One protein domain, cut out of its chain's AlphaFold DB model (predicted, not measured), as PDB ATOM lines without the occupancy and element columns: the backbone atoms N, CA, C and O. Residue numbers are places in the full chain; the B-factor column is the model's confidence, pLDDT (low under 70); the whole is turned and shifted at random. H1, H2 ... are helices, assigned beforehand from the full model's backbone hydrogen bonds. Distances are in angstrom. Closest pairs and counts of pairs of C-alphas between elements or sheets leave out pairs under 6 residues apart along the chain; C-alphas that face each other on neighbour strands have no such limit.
ATOM      1  N   GLY A 177      29.578  -6.052 -84.406       40.72
ATOM      2  CA  GLY A 177      28.585  -7.005 -83.903       40.72
ATOM      3  C   GLY A 177      27.956  -6.619 -82.561       40.72
ATOM      4  O   GLY A 177      27.107  -7.352 -82.066       40.72
ATOM      5  N   ASN A 178      28.352  -5.481 -81.983       38.09
ATOM      6  CA  ASN A 178      28.012  -5.051 -80.629       38.09
ATOM      7  C   ASN A 178      27.419  -3.633 -80.595       38.09
ATOM      8  O   ASN A 178      27.275  -3.054 -79.518       38.09
ATOM      9  N   GLY A 179      27.065  -3.070 -81.756       42.47
ATOM     10  CA  GLY A 179      26.478  -1.730 -81.860       42.47
ATOM     11  C   GLY A 179      27.470  -0.595 -81.597       42.47
ATOM     12  O   GLY A 179      27.051   0.522 -81.301       42.47
ATOM     13  N   MET A 180      28.774  -0.863 -81.666       47.81
ATOM     14  CA  MET A 180      29.814   0.143 -81.503       47.81
ATOM     15  C   MET A 180      30.334   0.573 -82.892       47.81
ATOM     16  O   MET A 180      30.240  -0.122 -83.906       47.81
ATOM     17  N   LEU A 181      30.794   1.821 -82.978       59.03
ATOM     18  CA  LEU A 181      31.141   2.473 -84.248       59.03
ATOM     19  C   LEU A 181      32.583   2.158 -84.690       59.03
ATOM     20  O   LEU A 181      33.118   2.857 -85.552       59.03
ATOM     21  N   GLU A 182      33.261   1.161 -84.108       71.50
ATOM     22  CA  GLU A 182      34.710   0.991 -84.288       71.50
ATOM     23  C   GLU A 182      35.078   0.683 -85.746       71.50
ATOM     24  O   GLU A 182      35.971   1.324 -86.305       71.50
ATOM     25  N   GLY A 183      34.327  -0.206 -86.405       76.44
ATOM     26  CA  GLY A 183      34.501  -0.498 -87.833       76.44
ATOM     27  C   GLY A 183      34.323   0.737 -88.721       76.44
ATOM     28  O   GLY A 183      35.142   0.996 -89.606       76.44
ATOM     29  N   GLN A 184      33.307   1.559 -88.438       80.94
ATOM     30  CA  GLN A 184      33.073   2.808 -89.166       80.94
ATOM     31  C   GLN A 184      34.215   3.806 -88.939       80.94
ATOM     32  O   GLN A 184      34.729   4.388 -89.893       80.94
ATOM     33  N   VAL A 185      34.677   3.967 -87.696       84.44
ATOM     34  CA  VAL A 185      35.810   4.844 -87.369       84.44
ATOM     35  C   VAL A 185      37.076   4.390 -88.093       84.44
ATOM     36  O   VAL A 185      37.740   5.222 -88.711       84.44
ATOM     37  N   GLN A 186      37.395   3.092 -88.091       85.56
ATOM     38  CA  GLN A 186      38.564   2.582 -88.814       85.56
ATOM     39  C   GLN A 186      38.446   2.807 -90.321       85.56
ATOM     40  O   GLN A 186      39.407   3.233 -90.956       85.56
ATOM     41  N   HIS A 187      37.266   2.591 -90.902       86.25
ATOM     42  CA  HIS A 187      37.038   2.852 -92.323       86.25
ATOM     43  C   HIS A 187      37.201   4.337 -92.663       86.25
ATOM     44  O   HIS A 187      37.821   4.658 -93.676       86.25
ATOM     45  N   ARG A 188      36.732   5.242 -91.796       86.25
ATOM     46  CA  ARG A 188      36.963   6.684 -91.943       86.25
ATOM     47  C   ARG A 188      38.454   7.022 -91.923       86.25
ATOM     48  O   ARG A 188      38.918   7.723 -92.813       86.25
ATOM     49  N   LEU A 189      39.213   6.495 -90.960       88.19
ATOM     50  CA  LEU A 189      40.658   6.743 -90.858       88.19
ATOM     51  C   LEU A 189      41.424   6.200 -92.071       88.19
ATOM     52  O   LEU A 189      42.334   6.851 -92.586       88.19
ATOM     53  N   LEU A 190      41.053   5.013 -92.553       85.44
ATOM     54  CA  LEU A 190      41.642   4.428 -93.754       85.44
ATOM     55  C   LEU A 190      41.342   5.282 -94.993       85.44
ATOM     56  O   LEU A 190      42.256   5.544 -95.775       85.44
ATOM     57  N   LEU A 191      40.108   5.772 -95.122       84.31
ATOM     58  CA  LEU A 191      39.706   6.688 -96.182       84.31
ATOM     59  C   LEU A 191      40.484   8.014 -96.128       84.31
ATOM     60  O   LEU A 191      41.089   8.410 -97.118       84.31
ATOM     61  N   GLU A 192      40.544   8.664 -94.963       86.69
ATOM     62  CA  GLU A 192      41.286   9.918 -94.745       86.69
ATOM     63  C   GLU A 192      42.790   9.761 -95.016       86.69
ATOM     64  O   GLU A 192      43.445  10.691 -95.485       86.69
ATOM     65  N   SER A 193      43.341   8.569 -94.773       84.19
ATOM     66  CA  SER A 193      44.736   8.239 -95.086       84.19
ATOM     67  C   SER A 193      44.991   7.886 -96.559       84.19
ATOM     68  O   SER A 193      46.130   7.587 -96.920       84.19
ATOM     69  N   GLY A 194      43.956   7.889 -97.408       80.94
ATOM     70  CA  GLY A 194      44.046   7.538 -98.828       80.94
ATOM     71  C   GLY A 194      44.257   6.045 -99.098       80.94
ATOM     72  O   GLY A 194      44.713   5.679-100.180       80.94
ATOM     73  N   LYS A 195      43.969   5.176 -98.120       78.56
ATOM     74  CA  LYS A 195      44.091   3.711 -98.249       78.56
ATOM     75  C   LYS A 195      42.828   3.040 -98.776       78.56
ATOM     76  O   LYS A 195      42.902   1.893 -99.203       78.56
ATOM     77  N   LEU A 196      41.695   3.735 -98.723       78.88
ATOM     78  CA  LEU A 196      40.432   3.299 -99.310       78.88
ATOM     79  C   LEU A 196      39.988   4.295-100.369       78.88
ATOM     80  O   LEU A 196      40.285   5.488-100.288       78.88
ATOM     81  N   VAL A 197      39.257   3.782-101.348       78.56
ATOM     82  CA  VAL A 197      38.521   4.601-102.307       78.56
ATOM     83  C   VAL A 197      37.352   5.266-101.590       78.56
ATOM     84  O   VAL A 197      36.665   4.633-100.789       78.56
ATOM     85  N   ASP A 198      37.096   6.532-101.907       83.06
ATOM     86  CA  ASP A 198      35.894   7.214-101.442       83.06
ATOM     87  C   ASP A 198      34.662   6.726-102.211       83.06
ATOM     88  O   ASP A 198      34.470   7.060-103.377       83.06
ATOM     89  N   ASN A 199      33.832   5.920-101.555       84.00
ATOM     90  CA  ASN A 199      32.534   5.455-102.055       84.00
ATOM     91  C   ASN A 199      31.356   6.238-101.446       84.00
ATOM     92  O   ASN A 199      30.196   5.838-101.586       84.00
ATOM     93  N   ARG A 200      31.622   7.350-100.750       88.00
ATOM     94  CA  ARG A 200      30.567   8.216-100.221       88.00
ATOM     95  C   ARG A 200      29.944   9.020-101.355       88.00
ATOM     96  O   ARG A 200      30.639   9.483-102.263       88.00
ATOM     97  N   PHE A 201      28.640   9.270-101.248       87.69
ATOM     98  CA  PHE A 201      27.930  10.148-102.173       87.69
ATOM     99  C   PHE A 201      28.662  11.491-102.325       87.69
ATOM    100  O   PHE A 201      29.059  12.098-101.323       87.69
ATOM    101  N   ASN A 202      28.870  11.926-103.574       88.38
ATOM    102  CA  ASN A 202      29.515  13.197-103.919       88.38
ATOM    103  C   ASN A 202      30.849  13.439-103.168       88.38
ATOM    104  O   ASN A 202      31.109  14.531-102.657       88.38
ATOM    105  N   ASN A 203      31.692  12.401-103.061       85.81
ATOM    106  CA  ASN A 203      32.973  12.429-102.333       85.81
ATOM    107  C   ASN A 203      32.824  12.898-100.873       85.81
ATOM    108  O   ASN A 203      33.619  13.684-100.346       85.81
ATOM    109  N   GLY A 204      31.726  12.487-100.240       87.38
ATOM    110  CA  GLY A 204      31.386  12.838 -98.870       87.38
ATOM    111  C   GLY A 204      30.755  14.219 -98.694       87.38
ATOM    112  O   GLY A 204      30.463  14.582 -97.556       87.38
ATOM    113  N   ARG A 205      30.505  14.995 -99.753       91.56
ATOM    114  CA  ARG A 205      29.813  16.285 -99.616       91.56
ATOM    115  C   ARG A 205      28.304  16.092 -99.666       91.56
ATOM    116  O   ARG A 205      27.784  15.564-100.644       91.56
ATOM    117  N   TYR A 206      27.612  16.547 -98.632       93.00
ATOM    118  CA  TYR A 206      26.158  16.469 -98.559       93.00
ATOM    119  C   TYR A 206      25.491  17.467 -99.510       93.00
ATOM    120  O   TYR A 206      26.026  18.555 -99.739       93.00
ATOM    121  N   THR A 207      24.318  17.117-100.036       91.56
ATOM    122  CA  THR A 207      23.518  18.001-100.902       91.56
ATOM    123  C   THR A 207      22.972  19.209-100.131       91.56
ATOM    124  O   THR A 207      23.011  20.327-100.642       91.56
ATOM    125  N   ASN A 208      22.557  19.009 -98.872       89.94
ATOM    126  CA  ASN A 208      22.014  20.049 -97.983       89.94
ATOM    127  C   ASN A 208      22.846  20.166 -96.691       89.94
ATOM    128  O   ASN A 208      22.355  19.822 -95.615       89.94
ATOM    129  N   PRO A 209      24.120  20.584 -96.752       92.12
ATOM    130  CA  PRO A 209      25.011  20.543 -95.598       92.12
ATOM    131  C   PRO A 209      24.673  21.629 -94.565       92.12
ATOM    132  O   PRO A 209      24.268  22.735 -94.915       92.12
ATOM    133  N   ALA A 210      24.920  21.347 -93.284       92.44
ATOM    134  CA  ALA A 210      24.796  22.327 -92.201       92.44
ATOM    135  C   ALA A 210      25.909  23.392 -92.230       92.44
ATOM    136  O   ALA A 210      25.771  24.473 -91.658       92.44
ATOM    137  N   THR A 211      27.033  23.083 -92.881       91.06
ATOM    138  CA  THR A 211      28.241  23.913 -92.935       91.06
ATOM    139  C   THR A 211      28.674  24.178 -94.375       91.06
ATOM    140  O   THR A 211      28.469  23.363 -95.271       91.06
ATOM    141  N   VAL A 212      29.333  25.320 -94.606       88.19
ATOM    142  CA  VAL A 212      29.790  25.754 -95.946       88.19
ATOM    143  C   VAL A 212      30.821  24.793 -96.562       88.19
ATOM    144  O   VAL A 212      30.941  24.710 -97.785       88.19
ATOM    145  N   ASP A 213      31.559  24.045 -95.738       86.50
ATOM    146  CA  ASP A 213      32.515  23.036 -96.214       86.50
ATOM    147  C   ASP A 213      31.833  21.862 -96.950       86.50
ATOM    148  O   ASP A 213      32.418  21.276 -97.867       86.50
ATOM    149  N   GLY A 214      30.558  21.599 -96.660       88.44
ATOM    150  CA  GLY A 214      29.770  20.528 -97.254       88.44
ATOM    151  C   GLY A 214      29.833  19.187 -96.518       88.44
ATOM    152  O   GLY A 214      29.234  18.235 -97.004       88.44
ATOM    153  N   TYR A 215      30.538  19.076 -95.386       87.00
ATOM    154  CA  TYR A 215      30.841  17.783 -94.744       87.00
ATOM    155  C   TYR A 215      30.079  17.507 -93.445       87.00
ATOM    156  O   TYR A 215      30.193  16.411 -92.900       87.00
ATOM    157  N   THR A 216      29.283  18.462 -92.964       87.94
ATOM    158  CA  THR A 216      28.388  18.262 -91.816       87.94
ATOM    159  C   THR A 216      26.954  18.120 -92.326       87.94
ATOM    160  O   THR A 216      26.507  19.015 -93.051       87.94
ATOM    161  N   PRO A 217      26.223  17.040 -91.993       88.81
ATOM    162  CA  PRO A 217      24.835  16.901 -92.419       88.81
ATOM    163  C   PRO A 217      23.959  17.925 -91.681       88.81
ATOM    164  O   PRO A 217      24.198  18.221 -90.511       88.81
ATOM    165  N   SER A 218      22.959  18.472 -92.367       89.44
ATOM    166  CA  SER A 218      21.838  19.192 -91.739       89.44
ATOM    167  C   SER A 218      20.650  18.252 -91.528       89.44
ATOM    168  O   SER A 218      20.680  17.115 -92.001       89.44
ATOM    169  N   ASP A 219      19.589  18.730 -90.876       84.81
ATOM    170  CA  ASP A 219      18.337  17.979 -90.735       84.81
ATOM    171  C   ASP A 219      17.703  17.648 -92.099       84.81
ATOM    172  O   ASP A 219      17.150  16.564 -92.252       84.81
ATOM    173  N   ASP A 220      17.915  18.490 -93.117       87.06
ATOM    174  CA  ASP A 220      17.406  18.313 -94.487       87.06
ATOM    175  C   ASP A 220      18.342  17.481 -95.387       87.06
ATOM    176  O   ASP A 220      18.104  17.327 -96.588       87.06
ATOM    177  N   THR A 221      19.468  16.988 -94.859       88.62
ATOM    178  CA  THR A 221      20.362  16.106 -95.624       88.62
ATOM    179  C   THR A 221      19.686  14.755 -95.844       88.62
ATOM    180  O   THR A 221      19.386  14.101 -94.838       88.62
ATOM    181  N   PRO A 222      19.525  14.284 -97.097       88.81
ATOM    182  CA  PRO A 222      18.919  12.987 -97.372       88.81
ATOM    183  C   PRO A 222      19.563  11.864 -96.564       88.81
ATOM    184  O   PRO A 222      20.793  11.776 -96.463       88.81
ATOM    185  N   ARG A 223      18.736  10.996 -95.977       85.06
ATOM    186  CA  ARG A 223      19.217   9.964 -95.052       85.06
ATOM    187  C   ARG A 223      20.245   9.034 -95.697       85.06
ATOM    188  O   ARG A 223      21.282   8.792 -95.083       85.06
ATOM    189  N   TYR A 224      20.042   8.593 -96.941       85.62
ATOM    190  CA  TYR A 224      21.006   7.736 -97.646       85.62
ATOM    191  C   TYR A 224      22.417   8.339 -97.724       85.62
ATOM    192  O   TYR A 224      23.397   7.621 -97.528       85.62
ATOM    193  N   GLU A 225      22.557   9.659 -97.903       90.19
ATOM    194  CA  GLU A 225      23.873  10.302 -97.961       90.19
ATOM    195  C   GLU A 225      24.624  10.151 -96.632       90.19
ATOM    196  O   GLU A 225      25.854  10.065 -96.621       90.19
ATOM    197  N   ARG A 226      23.904  10.095 -95.504       86.38
ATOM    198  CA  ARG A 226      24.479   9.937 -94.157       86.38
ATOM    199  C   ARG A 226      25.008   8.528 -93.898       86.38
ATOM    200  O   ARG A 226      25.879   8.392 -93.045       86.38
ATOM    201  N   TRP A 227      24.539   7.531 -94.650       84.31
ATOM    202  CA  TRP A 227      24.848   6.108 -94.462       84.31
ATOM    203  C   TRP A 227      25.606   5.468 -95.635       84.31
ATOM    204  O   TRP A 227      26.120   4.359 -95.510       84.31
ATOM    205  N   GLN A 228      25.725   6.154 -96.769       87.00
ATOM    206  CA  GLN A 228      26.491   5.667 -97.912       87.00
ATOM    207  C   GLN A 228      28.000   5.861 -97.706       87.00
ATOM    208  O   GLN A 228      28.479   6.988 -97.563       87.00
ATOM    209  N   GLY A 229      28.753   4.769 -97.792       84.94
ATOM    210  CA  GLY A 229      30.204   4.742 -97.934       84.94
ATOM    211  C   GLY A 229      31.016   4.566 -96.646       84.94
ATOM    212  O   GLY A 229      30.506   4.575 -95.520       84.94
ATOM    213  N   HIS A 230      32.328   4.405 -96.823       85.31
ATOM    214  CA  HIS A 230      33.317   4.212 -95.771       85.31
ATOM    215  C   HIS A 230      33.255   5.341 -94.736       85.31
ATOM    216  O   HIS A 230      33.317   6.527 -95.062       85.31
ATOM    217  N   GLY A 231      33.157   4.962 -93.460       83.06
ATOM    218  CA  GLY A 231      33.067   5.915 -92.356       83.06
ATOM    219  C   GLY A 231      31.674   6.476 -92.078       83.06
ATOM    220  O   GLY A 231      31.563   7.359 -91.229       83.06
ATOM    221  N   ARG A 232      30.642   5.979 -92.777       84.94
ATOM    222  CA  ARG A 232      29.236   6.358 -92.602       84.94
ATOM    223  C   ARG A 232      28.363   5.171 -92.208       84.94
ATOM    224  O   ARG A 232      27.912   5.118 -91.073       84.94
ATOM    225  N   GLY A 233      28.159   4.216 -93.114       81.38
ATOM    226  CA  GLY A 233      27.317   3.040 -92.873       81.38
ATOM    227  C   GLY A 233      28.069   1.708 -92.920       81.38
ATOM    228  O   GLY A 233      29.290   1.686 -93.142       81.38
ATOM    229  N   PRO A 234      27.352   0.586 -92.713       80.88
ATOM    230  CA  PRO A 234      27.908  -0.758 -92.843       80.88
ATOM    231  C   PRO A 234      28.557  -0.958 -94.213       80.88
ATOM    232  O   PRO A 234      28.053  -0.483 -95.225       80.88
TER     233      PRO A 234
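This is residues 177 to 234 of the 449 residues of an uncharacterized protein of Euryarchaeota archaeon (UniProt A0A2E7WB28). This is a fold with little regular structure: one helix, H1, stands along one side, and a winding loop chain with two short helices, H2 and H3, makes the rest. The long loop of residues 205 to 222 makes the side away from H1, and residues 228 to 231 come back towards H1. The printed part has 58 residues with three named helices in the order H1, H2, H3 and no named strand; the class is all helix, with 20 residues in named elements. It is compact, radius of gyration of the C-alphas 11.6 A, spanning 29 by 26 by 15 A.

H1, residues 182 to 192, is apart from H2, residues 201 to 204, and from H3, residues 223 to 227. H2 and H3 are close but not clearly touching; their closest C-alphas, of Phe 201 and Glu 225, are 5.9 A apart. In H1 every O i to N i+4 pair is within hydrogen-bond range; H3 has 0 of 1, but 2 of 2 O i to N i+3 pairs, and H2 is too short for an i+4 pair.

H1 runs 15.2 A from C-alpha 182 at (34.710, 0.991, -84.288). H2 measures 5.5 A and H3 6.9 A, ending at C-alpha 227 at (24.848, 6.108, -94.462).

The C-alphas farthest apart, of Gly 177 and Val 212, are 34.9 A apart. The printed part has no cut. The link H2 to H3 is long. Residues 177 to 181 have pLDDT under 70.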